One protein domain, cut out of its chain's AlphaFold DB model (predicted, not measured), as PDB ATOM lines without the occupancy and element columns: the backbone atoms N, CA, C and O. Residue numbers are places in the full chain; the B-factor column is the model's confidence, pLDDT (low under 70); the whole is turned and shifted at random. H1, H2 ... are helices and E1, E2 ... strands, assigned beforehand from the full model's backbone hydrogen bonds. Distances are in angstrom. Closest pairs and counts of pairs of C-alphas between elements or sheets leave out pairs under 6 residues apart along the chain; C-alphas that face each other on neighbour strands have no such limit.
ATOM      1  N   GLU A  33      86.410 230.485 251.931       37.09
ATOM      2  CA  GLU A  33      86.886 231.715 251.271       37.09
ATOM      3  C   GLU A  33      85.911 232.144 250.166       37.09
ATOM      4  O   GLU A  33      86.077 231.895 248.975       37.09
ATOM      5  N   THR A  34      84.807 232.752 250.591       46.75
ATOM      6  CA  THR A  34      83.725 233.192 249.707       46.75
ATOM      7  C   THR A  34      84.074 234.518 249.030       46.75
ATOM      8  O   THR A  34      83.791 235.590 249.562       46.75
ATOM      9  N   VAL A  35      84.637 234.468 247.822       50.09
ATOM     10  CA  VAL A  35      84.605 235.629 246.923       50.09
ATOM     11  C   VAL A  35      83.191 235.714 246.339       50.09
ATOM     12  O   VAL A  35      82.773 234.842 245.576       50.09
ATOM     13  N   SER A  36      82.406 236.706 246.769       56.31
ATOM     14  CA  SER A  36      80.992 236.832 246.391       56.31
ATOM     15  C   SER A  36      80.796 237.893 245.317       56.31
ATOM     16  O   SER A  36      81.188 239.045 245.491       56.31
ATOM     17  N   TRP A  37      80.100 237.525 244.244       63.00
ATOM     18  CA  TRP A  37      79.568 238.482 243.281       63.00
ATOM     19  C   TRP A  37      78.400 239.261 243.887       63.00
ATOM     20  O   TRP A  37      77.534 238.694 244.556       63.00
ATOM     21  N   MET A  38      78.372 240.565 243.631       65.75
ATOM     22  CA  MET A  38      77.308 241.486 244.002       65.75
ATOM     23  C   MET A  38      76.549 241.913 242.753       65.75
ATOM     24  O   MET A  38      77.043 242.698 241.941       65.75
ATOM     25  N   TYR A  39      75.330 241.408 242.600       68.81
ATOM     26  CA  TYR A  39      74.480 241.780 241.480       68.81
ATOM     27  C   TYR A  39      73.815 243.141 241.719       68.81
ATOM     28  O   TYR A  39      73.364 243.451 242.821       68.81
ATOM     29  N   HIS A  40      73.724 243.957 240.675       66.94
ATOM     30  CA  HIS A  40      73.104 245.280 240.717       66.94
ATOM     31  C   HIS A  40      72.344 245.569 239.419       66.94
ATOM     32  O   HIS A  40      72.477 244.864 238.421       66.94
ATOM     33  N   ALA A  41      71.461 246.567 239.458       67.06
ATOM     34  CA  ALA A  41      70.622 246.921 238.319       67.06
ATOM     35  C   ALA A  41      71.275 248.025 237.480       67.06
ATOM     36  O   ALA A  41      71.626 249.077 238.007       67.06
ATOM     37  N   GLU A  42      71.340 247.818 236.167       70.12
ATOM     38  CA  GLU A  42      71.842 248.805 235.213       70.12
ATOM     39  C   GLU A  42      70.834 249.020 234.068       70.12
ATOM     40  O   GLU A  42      69.969 248.184 233.753       70.12
ATOM     41  N   LYS A  43      70.859 250.212 233.463       68.50
ATOM     42  CA  LYS A  43      70.022 250.499 232.292       68.50
ATOM     43  C   LYS A  43      70.581 249.716 231.099       68.50
ATOM     44  O   LYS A  43      71.782 249.665 230.902       68.50
ATOM     45  N   ASN A  44      69.689 249.119 230.309       71.56
ATOM     46  CA  ASN A  44      70.019 248.364 229.092       71.56
ATOM     47  C   ASN A  44      70.815 247.049 229.266       71.56
ATOM     48  O   ASN A  44      71.225 246.472 228.265       71.56
ATOM     49  N   THR A  45      70.968 246.521 230.485       77.88
ATOM     50  CA  THR A  45      71.538 245.178 230.722       77.88
ATOM     51  C   THR A  45      70.468 244.181 231.158       77.88
ATOM     52  O   THR A  45      69.474 244.547 231.778       77.88
ATOM     53  N   LEU A  46      70.641 242.909 230.816       76.44
ATOM     54  CA  LEU A  46      69.836 241.804 231.329       76.44
ATOM     55  C   LEU A  46      70.200 241.465 232.772       76.44
ATOM     56  O   LEU A  46      69.302 241.180 233.552       76.44
ATOM     57  N   PHE A  47      71.488 241.536 233.103       75.75
ATOM     58  CA  PHE A  47      72.035 241.401 234.449       75.75
ATOM     59  C   PHE A  47      73.381 242.128 234.524       75.75
ATOM     60  O   PHE A  47      74.111 242.183 233.532       75.75
ATOM     61  N   THR A  48      73.729 242.628 235.708       76.44
ATOM     62  CA  THR A  48      75.069 243.146 236.005       76.44
ATOM     63  C   THR A  48      75.511 242.637 237.379       76.44
ATOM     64  O   THR A  48      74.701 242.565 238.307       76.44
ATOM     65  N   ALA A  49      76.781 242.263 237.514       77.06
ATOM     66  CA  ALA A  49      77.409 241.864 238.763       77.06
ATOM     67  C   ALA A  49      78.814 242.449 238.877       77.06
ATOM     68  O   ALA A  49      79.483 242.680 237.873       77.06
ATOM     69  N   SER A  50      79.278 242.670 240.098       74.06
ATOM     70  CA  SER A  50      80.663 243.041 240.365       74.06
ATOM     71  C   SER A  50      81.246 242.243 241.519       74.06
ATOM     72  O   SER A  50      80.531 241.748 242.387       74.06
ATOM     73  N   MET A  51      82.561 242.097 241.513       73.31
ATOM     74  CA  MET A  51      83.330 241.377 242.511       73.31
ATOM     75  C   MET A  51      84.545 242.221 242.875       73.31
ATOM     76  O   MET A  51      85.317 242.627 242.005       73.31
ATOM     77  N   ASN A  52      84.707 242.501 244.166       67.19
ATOM     78  CA  ASN A  52      85.919 243.131 244.668       67.19
ATOM     79  C   ASN A  52      87.008 242.058 244.775       67.19
ATOM     80  O   ASN A  52      86.792 241.023 245.403       67.19
ATOM     81  N   ILE A  53      88.150 242.307 244.143       69.25
ATOM     82  CA  ILE A  53      89.279 241.369 244.070       69.25
ATOM     83  C   ILE A  53      90.507 241.865 244.854       69.25
ATOM     84  O   ILE A  53      91.590 241.308 244.708       69.25
ATOM     85  N   GLY A  54      90.332 242.870 245.722       57.12
ATOM     86  CA  GLY A  54      91.385 243.422 246.579       57.12
ATOM     87  C   GLY A  54      92.137 244.599 245.949       57.12
ATOM     88  O   GLY A  54      92.062 244.839 244.746       57.12
ATOM     89  N   ASP A  55      92.841 245.373 246.780       65.19
ATOM     90  CA  ASP A  55      93.692 246.509 246.374       65.19
ATOM     91  C   ASP A  55      92.995 247.597 245.533       65.19
ATOM     92  O   ASP A  55      93.616 248.274 244.715       65.19
ATOM     93  N   GLY A  56      91.685 247.776 245.731       63.88
ATOM     94  CA  GLY A  56      90.873 248.725 244.960       63.88
ATOM     95  C   GLY A  56      90.533 248.248 243.545       63.88
ATOM     96  O   GLY A  56      89.935 249.006 242.786       63.88
ATOM     97  N   ASN A  57      90.881 247.005 243.201       65.94
ATOM     98  CA  ASN A  57      90.565 246.408 241.915       65.94
ATOM     99  C   ASN A  57      89.163 245.784 241.929       65.94
ATOM    100  O   ASN A  57      88.744 245.141 242.901       65.94
ATOM    101  N   MET A  58      88.443 245.948 240.824       72.50
ATOM    102  CA  MET A  58      87.088 245.434 240.660       72.50
ATOM    103  C   MET A  58      86.973 244.663 239.356       72.50
ATOM    104  O   MET A  58      87.428 245.106 238.301       72.50
ATOM    105  N   TYR A  59      86.307 243.521 239.442       73.75
ATOM    106  CA  TYR A  59      85.842 242.781 238.290       73.75
ATOM    107  C   TYR A  59      84.353 243.077 238.105       73.75
ATOM    108  O   TYR A  59      83.575 242.880 239.038       73.75
ATOM    109  N   SER A  60      83.936 243.558 236.938       77.88
ATOM    110  CA  SER A  60      82.522 243.727 236.602       77.88
ATOM    111  C   SER A  60      82.119 242.803 235.456       77.88
ATOM    112  O   SER A  60      82.926 242.396 234.623       77.88
ATOM    113  N   TYR A  61      80.859 242.400 235.471       79.31
ATOM    114  CA  TYR A  61      80.280 241.382 234.610       79.31
ATOM    115  C   TYR A  61      78.896 241.863 234.191       79.31
ATOM    116  O   TYR A  61      78.025 242.040 235.043       79.31
ATOM    117  N   ARG A  62      78.679 242.099 232.894       85.19
ATOM    118  CA  ARG A  62      77.388 242.557 232.358       85.19
ATOM    119  C   ARG A  62      76.898 241.648 231.242       85.19
ATOM    120  O   ARG A  62      77.669 241.273 230.366       85.19
ATOM    121  N   GLY A  63      75.611 241.325 231.262       85.50
ATOM    122  CA  GLY A  63      74.920 240.609 230.194       85.50
ATOM    123  C   GLY A  63      73.932 241.517 229.479       85.50
ATOM    124  O   GLY A  63      73.170 242.226 230.130       85.50
ATOM    125  N   SER A  64      73.888 241.484 228.153       86.31
ATOM    126  CA  SER A  64      72.911 242.198 227.321       86.31
ATOM    127  C   SER A  64      72.555 241.357 226.095       86.31
ATOM    128  O   SER A  64      73.294 240.447 225.727       86.31
ATOM    129  N   TYR A  65      71.412 241.606 225.453       86.50
ATOM    130  CA  TYR A  65      71.169 240.988 224.148       86.50
ATOM    131  C   TYR A  65      72.207 241.501 223.146       86.50
ATOM    132  O   TYR A  65      72.488 242.698 223.099       86.50
ATOM    133  N   ALA A  66      72.787 240.590 222.367       87.56
ATOM    134  CA  ALA A  66      73.659 240.964 221.265       87.56
ATOM    135  C   ALA A  66      72.854 241.719 220.193       87.56
ATOM    136  O   ALA A  66      71.651 241.506 220.054       87.56
ATOM    137  N   GLU A  67      73.514 242.581 219.420       89.00
ATOM    138  CA  GLU A  67      72.858 243.370 218.364       89.00
ATOM    139  C   GLU A  67      72.200 242.484 217.295       89.00
ATOM    140  O   GLU A  67      71.163 242.838 216.744       89.00
ATOM    141  N   ASP A  68      72.778 241.307 217.045       87.06
ATOM    142  CA  ASP A  68      72.278 240.287 216.123       87.06
ATOM    143  C   ASP A  68      71.314 239.276 216.782       87.06
ATOM    144  O   ASP A  68      70.944 238.275 216.167       87.06
ATOM    145  N   SER A  69      70.902 239.508 218.033       82.75
ATOM    146  CA  SER A  69      69.965 238.636 218.748       82.75
ATOM    147  C   SER A  69      68.549 238.738 218.176       82.75
ATOM    148  O   SER A  69      68.019 239.826 217.970       82.75
ATOM    149  N   THR A  70      67.885 237.593 218.010       78.25
ATOM    150  CA  THR A  70      66.492 237.500 217.529       78.25
ATOM    151  C   THR A  70      65.632 236.676 218.487       78.25
ATOM    152  O   THR A  70      66.151 235.977 219.354       78.25
ATOM    153  N   GLU A  71      64.305 236.704 218.343       73.00
ATOM    154  CA  GLU A  71      63.420 235.841 219.147       73.00
ATOM    155  C   GLU A  71      63.625 234.346 218.832       73.00
ATOM    156  O   GLU A  71      63.575 233.474 219.710       73.00
ATOM    157  N   GLN A  72      63.876 234.029 217.558       75.38
ATOM    158  CA  GLN A  72      64.106 232.668 217.081       75.38
ATOM    159  C   GLN A  72      65.490 232.166 217.502       75.38
ATOM    160  O   GLN A  72      65.596 231.026 217.958       75.38
ATOM    161  N   ASN A  73      66.506 233.024 217.441       80.31
ATOM    162  CA  ASN A  73      67.865 232.747 217.888       80.31
ATOM    163  C   ASN A  73      68.325 233.817 218.895       80.31
ATOM    164  O   ASN A  73      68.994 234.782 218.506       80.31
ATOM    165  N   PRO A  74      67.930 233.692 220.176       79.50
ATOM    166  CA  PRO A  74      68.370 234.621 221.202       79.50
ATOM    167  C   PRO A  74      69.873 234.460 221.412       79.50
ATOM    168  O   PRO A  74      70.382 233.341 221.486       79.50
ATOM    169  N   LYS A  75      70.574 235.583 221.533       88.44
ATOM    170  CA  LYS A  75      72.015 235.626 221.759       88.44
ATOM    171  C   LYS A  75      72.319 236.686 222.801       88.44
ATOM    172  O   LYS A  75      71.987 237.857 222.630       88.44
ATOM    173  N   ILE A  76      72.940 236.275 223.897       88.50
ATOM    174  CA  ILE A  76      73.315 237.163 224.994       88.50
ATOM    175  C   ILE A  76      74.821 237.399 224.920       88.50
ATOM    176  O   ILE A  76      75.611 236.455 224.893       88.50
ATOM    177  N   LYS A  77      75.208 238.672 224.856       91.50
ATOM    178  CA  LYS A  77      76.576 239.160 224.981       91.50
ATOM    179  C   LYS A  77      76.889 239.325 226.463       91.50
ATOM    180  O   LYS A  77      76.172 240.026 227.171       91.50
ATOM    181  N   ILE A  78      77.963 238.701 226.913       88.69
ATOM    182  CA  ILE A  78      78.554 238.920 228.225       88.69
ATOM    183  C   ILE A  78      79.838 239.712 228.041       88.69
ATOM    184  O   ILE A  78      80.685 239.343 227.225       88.69
ATOM    185  N   GLU A  79      79.989 240.771 228.820       87.31
ATOM    186  CA  GLU A  79      81.187 241.597 228.861       87.31
ATOM    187  C   GLU A  79      81.750 241.586 230.277       87.31
ATOM    188  O   GLU A  79      81.052 241.886 231.248       87.31
ATOM    189  N   TYR A  80      83.015 241.209 230.362       84.38
ATOM    190  CA  TYR A  80      83.803 241.175 231.576       84.38
ATOM    191  C   TYR A  80      84.729 242.377 231.539       84.38
ATOM    192  O   TYR A  80      85.504 242.490 230.588       84.38
ATOM    193  N   HIS A  81      84.668 243.245 232.543       82.12
ATOM    194  CA  HIS A  81      85.555 244.399 232.640       82.12
ATOM    195  C   HIS A  81      86.423 244.280 233.878       82.12
ATOM    196  O   HIS A  81      85.935 244.060 234.988       82.12
ATOM    197  N   TYR A  82      87.723 244.445 233.678       77.62
ATOM    198  CA  TYR A  82      88.697 244.511 234.753       77.62
ATOM    199  C   TYR A  82      89.111 245.966 234.979       77.62
ATOM    200  O   TYR A  82      89.603 246.612 234.051       77.62
ATOM    201  N   ASN A  83      88.943 246.468 236.208       66.12
ATOM    202  CA  ASN A  83      89.322 247.826 236.616       66.12
ATOM    203  C   ASN A  83      88.806 248.925 235.678       66.12
ATOM    204  O   ASN A  83      89.609 249.595 235.023       66.12
ATOM    205  N   ASP A  84      87.485 249.106 235.638       60.03
ATOM    206  CA  ASP A  84      86.820 250.170 234.876       60.03
ATOM    207  C   ASP A  84      87.306 250.235 233.410       60.03
ATOM    208  O   ASP A  84      87.826 251.246 232.939       60.03
ATOM    209  N   ASP A  85      87.137 249.115 232.698       58.78
ATOM    210  CA  ASP A  85      87.254 248.988 231.235       58.78
ATOM    211  C   ASP A  85      88.677 249.000 230.635       58.78
ATOM    212  O   ASP A  85      88.841 249.170 229.424       58.78
ATOM    213  N   LYS A  86      89.735 248.762 231.427       57.69
ATOM    214  CA  LYS A  86      91.101 248.611 230.868       57.69
ATOM    215  C   LYS A  86      91.280 247.346 230.031       57.69
ATOM    216  O   LYS A  86      92.076 247.337 229.095       57.69
ATOM    217  N   GLU A  87      90.552 246.289 230.370       61.03
ATOM    218  CA  GLU A  87      90.531 245.034 229.628       61.03
ATOM    219  C   GLU A  87      89.095 244.510 229.600       61.03
ATOM    220  O   GLU A  87      88.527 244.173 230.643       61.03
ATOM    221  N   THR A  88      88.505 244.473 228.401       75.44
ATOM    222  CA  THR A  88      87.171 243.911 228.180       75.44
ATOM    223  C   THR A  88      87.285 242.575 227.461       75.44
ATOM    224  O   THR A  88      87.720 242.508 226.309       75.44
ATOM    225  N   LYS A  89      86.831 241.504 228.110       85.62
ATOM    226  CA  LYS A  89      86.625 240.202 227.465       85.62
ATOM    227  C   LYS A  89      85.149 240.059 227.113       85.62
ATOM    228  O   LYS A  89      84.281 240.445 227.889       85.62
ATOM    229  N   ILE A  90      84.860 239.493 225.944       88.44
ATOM    230  CA  ILE A  90      83.488 239.300 225.460       88.44
ATOM    231  C   ILE A  90      83.234 237.812 225.230       88.44
ATOM    232  O   ILE A  90      84.053 237.120 224.626       88.44
ATOM    233  N   LYS A  91      82.079 237.326 225.688       89.62
ATOM    234  CA  LYS A  91      81.568 235.972 225.441       89.62
ATOM    235  C   LYS A  91      80.139 236.071 224.912       89.62
ATOM    236  O   LYS A  91      79.392 236.952 225.317       89.62
ATOM    237  N   TYR A  92      79.756 235.172 224.013       92.00
ATOM    238  CA  TYR A  92      78.388 235.085 223.503       92.00
ATOM    239  C   TYR A  92      77.780 233.748 223.899       92.00
ATOM    240  O   TYR A  92      78.455 232.722 223.825       92.00
ATOM    241  N   ILE A  93      76.519 233.770 224.321       89.31
ATOM    242  CA  ILE A  93      75.788 232.583 224.759       89.31
ATOM    243  C   ILE A  93      74.424 232.558 224.082       89.31
ATOM    244  O   ILE A  93      73.693 233.549 224.098       89.31
ATOM    245  N   HIS A  94      74.079 231.404 223.520       88.81
ATOM    246  CA  HIS A  94      72.763 231.119 222.965       88.81
ATOM    247  C   HIS A  94      71.947 230.366 224.022       88.81
ATOM    248  O   HIS A  94      72.124 229.160 224.166       88.81
ATOM    249  N   PRO A  95      71.063 231.026 224.799       82.31
ATOM    250  CA  PRO A  95      70.383 230.392 225.931       82.31
ATOM    251  C   PRO A  95      69.536 229.170 225.543       82.31
ATOM    252  O   PRO A  95      69.331 228.302 226.381       82.31
ATOM    253  N   LYS A  96      69.087 229.054 224.284       81.62
ATOM    254  CA  LYS A  96      68.374 227.860 223.784       81.62
ATOM    255  C   LYS A  96      69.267 226.624 223.608       81.62
ATOM    256  O   LYS A  96      68.741 225.524 223.513       81.62
ATOM    257  N   GLU A  97      70.583 226.799 223.532       84.12
ATOM    258  CA  GLU A  97      71.562 225.721 223.324       84.12
ATOM    259  C   GLU A  97      72.243 225.288 224.634       84.12
ATOM    260  O   GLU A  97      73.056 224.365 224.648       84.12
ATOM    261  N   VAL A  98      71.922 225.956 225.744       78.44
ATOM    262  CA  VAL A  98      72.508 225.689 227.057       78.44
ATOM    263  C   VAL A  98      71.896 224.427 227.665       78.44
ATOM    264  O   VAL A  98      70.684 224.357 227.861       78.44
ATOM    265  N   ASP A  99      72.738 223.460 228.043       76.38
ATOM    266  CA  ASP A  99      72.324 222.304 228.847       76.38
ATOM    267  C   ASP A  99      72.259 222.684 230.341       76.38
ATOM    268  O   ASP A  99      73.305 222.864 230.976       76.38
ATOM    269  N   PRO A 100      71.064 222.760 230.958       67.38
ATOM    270  CA  PRO A 100      70.909 223.143 232.361       67.38
ATOM    271  C   PRO A 100      71.498 222.133 233.364       67.38
ATOM    272  O   PRO A 100      71.602 222.455 234.548       67.38
ATOM    273  N   LYS A 101      71.889 220.925 232.938       69.12
ATOM    274  CA  LYS A 101      72.560 219.936 233.803       69.12
ATOM    275  C   LYS A 101      74.084 220.051 233.781       69.12
ATOM    276  O   LYS A 101      74.749 219.406 234.589       69.12
ATOM    277  N   ASN A 102      74.638 220.814 232.837       70.31
ATOM    278  CA  ASN A 102      76.077 220.874 232.592       70.31
ATOM    279  C   ASN A 102      76.532 222.235 232.047       70.31
ATOM    280  O   ASN A 102      77.396 222.317 231.170       70.31
ATOM    281  N   ALA A 103      75.931 223.300 232.560       69.50
ATOM    282  CA  ALA A 103      76.260 224.667 232.194       69.50
ATOM    283  C   ALA A 103      77.368 225.260 233.093       69.50
ATOM    284  O   ALA A 103      77.709 224.766 234.171       69.50
ATOM    285  N   THR A 104      77.953 226.342 232.623       74.75
ATOM    286  CA  THR A 104      78.798 227.258 233.386       74.75
ATOM    287  C   THR A 104      77.920 228.308 234.066       74.75
ATOM    288  O   THR A 104      76.755 228.491 233.706       74.75
ATOM    289  N   VAL A 105      78.458 229.033 235.051       74.31
ATOM    290  CA  VAL A 105      77.683 230.085 235.738       74.31
ATOM    291  C   VAL A 105      77.217 231.175 234.759       74.31
ATOM    292  O   VAL A 105      76.102 231.680 234.875       74.31
ATOM    293  N   ASP A 106      78.022 231.468 233.736       78.12
ATOM    294  CA  ASP A 106      77.649 232.394 232.666       78.12
ATOM    295  C   ASP A 106      76.416 231.923 231.886       78.12
ATOM    296  O   ASP A 106      75.479 232.683 231.652       78.12
ATOM    297  N   GLU A 107      76.427 230.652 231.480       81.31
ATOM    298  CA  GLU A 107      75.356 230.031 230.705       81.31
ATOM    299  C   GLU A 107      74.060 229.978 231.510       81.31
ATOM    300  O   GLU A 107      72.986 230.247 230.973       81.31
ATOM    301  N   TYR A 108      74.168 229.734 232.814       76.94
ATOM    302  CA  TYR A 108      73.048 229.796 233.738       76.94
ATOM    303  C   TYR A 108      72.446 231.199 233.855       76.94
ATOM    304  O   TYR A 108      71.232 231.356 233.726       76.94
ATOM    305  N   ASN A 109      73.276 232.223 234.057       76.38
ATOM    306  CA  ASN A 109      72.810 233.606 234.153       76.38
ATOM    307  C   ASN A 109      72.102 234.047 232.862       76.38
ATOM    308  O   ASN A 109      71.055 234.697 232.914       76.38
ATOM    309  N   CYS A 110      72.625 233.629 231.707       80.69
ATOM    310  CA  CYS A 110      71.995 233.828 230.404       80.69
ATOM    311  C   CYS A 110      70.664 233.084 230.259       80.69
ATOM    312  O   CYS A 110      69.684 233.688 229.819       80.69
ATOM    313  N   LEU A 111      70.604 231.804 230.634       77.81
ATOM    314  CA  LEU A 111      69.373 231.012 230.595       77.81
ATOM    315  C   LEU A 111      68.297 231.629 231.498       77.81
ATOM    316  O   LEU A 111      67.156 231.809 231.076       77.81
ATOM    317  N   LEU A 112      68.674 232.035 232.711       73.50
ATOM    318  CA  LEU A 112      67.773 232.657 233.672       73.50
ATOM    319  C   LEU A 112      67.204 233.978 233.146       73.50
ATOM    320  O   LEU A 112      65.992 234.192 233.194       73.50
ATOM    321  N   ALA A 113      68.067 234.857 232.637       74.69
ATOM    322  CA  ALA A 113      67.655 236.138 232.079       74.69
ATOM    323  C   ALA A 113      66.788 235.980 230.824       74.69
ATOM    324  O   ALA A 113      65.861 236.758 230.607       74.69
ATOM    325  N   TYR A 114      67.042 234.951 230.013       75.12
ATOM    326  CA  TYR A 114      66.200 234.633 228.865       75.12
ATOM    327  C   TYR A 114      64.792 234.191 229.292       75.12
ATOM    328  O   TYR A 114      63.803 234.709 228.781       75.12
ATOM    329  N   THR A 115      64.691 233.290 230.272       68.88
ATOM    330  CA  THR A 115      63.411 232.793 230.795       68.88
ATOM    331  C   THR A 115      62.603 233.869 231.529       68.88
ATOM    332  O   THR A 115      61.376 233.901 231.442       68.88
ATOM    333  N   MET A 116      63.272 234.731 232.295       62.78
ATOM    334  CA  MET A 116      62.620 235.666 233.221       62.78
ATOM    335  C   MET A 116      62.486 237.088 232.668       62.78
ATOM    336  O   MET A 116      61.767 237.903 233.251       62.78
ATOM    337  N   GLY A 117      63.183 237.404 231.576       63.28
ATOM    338  CA  GLY A 117      63.415 238.776 231.146       63.28
ATOM    339  C   GLY A 117      64.477 239.470 232.007       63.28
ATOM    340  O   GLY A 117      65.299 238.827 232.657       63.28
ATOM    341  N   LYS A 118      64.475 240.808 232.005       60.91
ATOM    342  CA  LYS A 118      65.474 241.628 232.708       60.91
ATOM    343  C   LYS A 118      65.529 241.256 234.200       60.91
ATOM    344  O   LYS A 118      64.566 241.501 234.929       60.91
ATOM    345  N   THR A 119      66.633 240.675 234.660       51.75
ATOM    346  CA  THR A 119      66.819 240.271 236.056       51.75
ATOM    347  C   THR A 119      67.518 241.392 236.822       51.75
ATOM    348  O   THR A 119      68.541 241.930 236.408       51.75
ATOM    349  N   THR A 120      66.927 241.813 237.942       47.06
ATOM    350  CA  THR A 120      67.536 242.840 238.799       47.06
ATOM    351  C   THR A 120      68.478 242.200 239.812       47.06
ATOM    352  O   THR A 120      68.344 241.024 240.144       47.06
ATOM    353  N   GLY A 121      69.429 242.972 240.340       42.03
ATOM    354  CA  GLY A 121      70.468 242.441 241.226       42.03
ATOM    355  C   GLY A 121      69.997 241.793 242.536       42.03
ATOM    356  O   GLY A 121      70.762 241.088 243.178       42.03
ATOM    357  N   VAL A 122      68.728 241.964 242.912       42.12
ATOM    358  CA  VAL A 122      68.117 241.345 244.106       42.12
ATOM    359  C   VAL A 122      67.541 239.946 243.800       42.12
ATOM    360  O   VAL A 122      67.070 239.246 244.696       42.12
ATOM    361  N   ASP A 123      67.573 239.526 242.531       47.47
ATOM    362  CA  ASP A 123      66.804 238.395 242.002       47.47
ATOM    363  C   ASP A 123      67.635 237.210 241.509       47.47
ATOM    364  O   ASP A 123      67.063 236.199 241.091       47.47
ATOM    365  N   MET A 124      68.960 237.330 241.526       51.47
ATOM    366  CA  MET A 124      69.844 236.214 241.219       51.47
ATOM    367  C   MET A 124      69.956 235.307 242.445       51.47
ATOM    368  O   MET A 124      70.015 235.814 243.570       51.47
ATOM    369  N   PRO A 125      69.976 233.975 242.267       50.72
ATOM    370  CA  PRO A 125      70.320 233.091 243.365       50.72
ATOM    371  C   PRO A 125      71.689 233.514 243.880       50.72
ATOM    372  O   PRO A 125      72.611 233.735 243.086       50.72
ATOM    373  N   HIS A 126      71.822 233.677 245.196       49.84
ATOM    374  CA  HIS A 126      73.138 233.938 245.736       49.84
ATOM    375  C   HIS A 126      73.973 232.690 245.457       49.84
ATOM    376  O   HIS A 126      73.791 231.651 246.087       49.84
ATOM    377  N   THR A 127      74.936 232.801 244.551       47.91
ATOM    378  CA  THR A 127      75.967 231.785 244.329       47.91
ATOM    379  C   THR A 127      76.905 231.682 245.541       47.91
ATOM    380  O   THR A 127      78.074 231.338 245.394       47.91
ATOM    381  N   THR A 128      76.431 232.003 246.754       42.41
ATOM    382  CA  THR A 128      77.175 231.929 248.005       42.41
ATOM    383  C   THR A 128      77.727 230.518 248.146       42.41
ATOM    384  O   THR A 128      77.010 229.523 247.988       42.41
ATOM    385  N   GLY A 129      79.031 230.430 248.382       39.75
ATOM    386  CA  GLY A 129      79.759 229.169 248.483       39.75
ATOM    387  C   GLY A 129      80.189 228.550 247.150       39.75
ATOM    388  O   GLY A 129      80.949 227.592 247.180       39.75
ATOM    389  N   ILE A 130      79.772 229.067 245.989       48.06
ATOM    390  CA  ILE A 130      80.311 228.630 244.692       48.06
ATOM    391  C   ILE A 130      81.511 229.516 244.365       48.06
ATOM    392  O   ILE A 130      81.365 230.727 244.211       48.06
ATOM    393  N   HIS A 131      82.695 228.918 244.240       53.00
ATOM    394  CA  HIS A 131      83.820 229.618 243.625       53.00
ATOM    395  C   HIS A 131      83.470 229.889 242.161       53.00
ATOM    396  O   HIS A 131      83.270 228.958 241.378       53.00
ATOM    397  N   TYR A 132      83.352 231.166 241.798       53.25
ATOM    398  CA  TYR A 132      83.059 231.544 240.424       53.25
ATOM    399  C   TYR A 132      84.282 231.268 239.555       53.25
ATOM    400  O   TYR A 132      85.252 232.020 239.548       53.25
ATOM    401  N   ASN A 133      84.221 230.171 238.815       59.72
ATOM    402  CA  ASN A 133      85.167 229.842 237.769       59.72
ATOM    403  C   ASN A 133      84.369 229.645 236.484       59.72
ATOM    404  O   ASN A 133      83.516 228.760 236.409       59.72
ATOM    405  N   GLU A 134      84.663 230.456 235.467       58.19
ATOM    406  CA  GLU A 134      83.983 230.444 234.162       58.19
ATOM    407  C   GLU A 134      84.009 229.071 233.468       58.19
ATOM    408  O   GLU A 134      83.231 228.833 232.545       58.19
ATOM    409  N   LYS A 135      84.926 228.178 233.866       62.91
ATOM    410  CA  LYS A 135      85.105 226.848 233.267       62.91
ATOM    411  C   LYS A 135      84.421 225.727 234.040       62.91
ATOM    412  O   LYS A 135      84.265 224.637 233.487       62.91
ATOM    413  N   ASP A 136      84.063 225.964 235.298       63.19
ATOM    414  CA  ASP A 136      83.462 224.927 236.123       63.19
ATOM    415  C   ASP A 136      82.007 224.712 235.709       63.19
ATOM    416  O   ASP A 136      81.268 225.662 235.433       63.19
TER     417      ASP A 136
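This is residues 33 to 136 of the 301 residues of an uncharacterized protein of Criibacterium bergeronii (UniProt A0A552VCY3). You see a twisted five-stranded sheet with helix H1 packed slantwise over one face, the tail, residues 117 to 136, winding along that side. The sheet is an antiparallel meander, E1 E2 E3 E4 E5, each strand beside the one before; with H1 it makes two layers. Of 104 printed residues, under half are in named elements, five strands then one helix, class mixed; the whole is compact, radius of gyration of the C-alphas 13.4 A, spanning 44 by 29 by 25 A.

Find C-alpha 38 at (77.308, 241.486, 244.002), where E1, residues 38 to 40, begins. Next come E2, 47 to 52, E3, 58 to 65, 23.4 A long, E4, 76 to 82, and E5, 87 to 93. H1, 105 to 116, ends at (62.620, 235.666, 233.221).

Within hydrogen-bond range, find N 38 and O 50, 2.8 A, between E1 and E2, and N 62 and O 79, 2.9 A, between E3 and E4. H1, every O i to N i+4 pair within range, is over E3 and E4, height over the sheet 9.0 A.

The printed part has no cut. E5 to H1 is a long link. Residues 115 to 136 are among 46 under pLDDT 70.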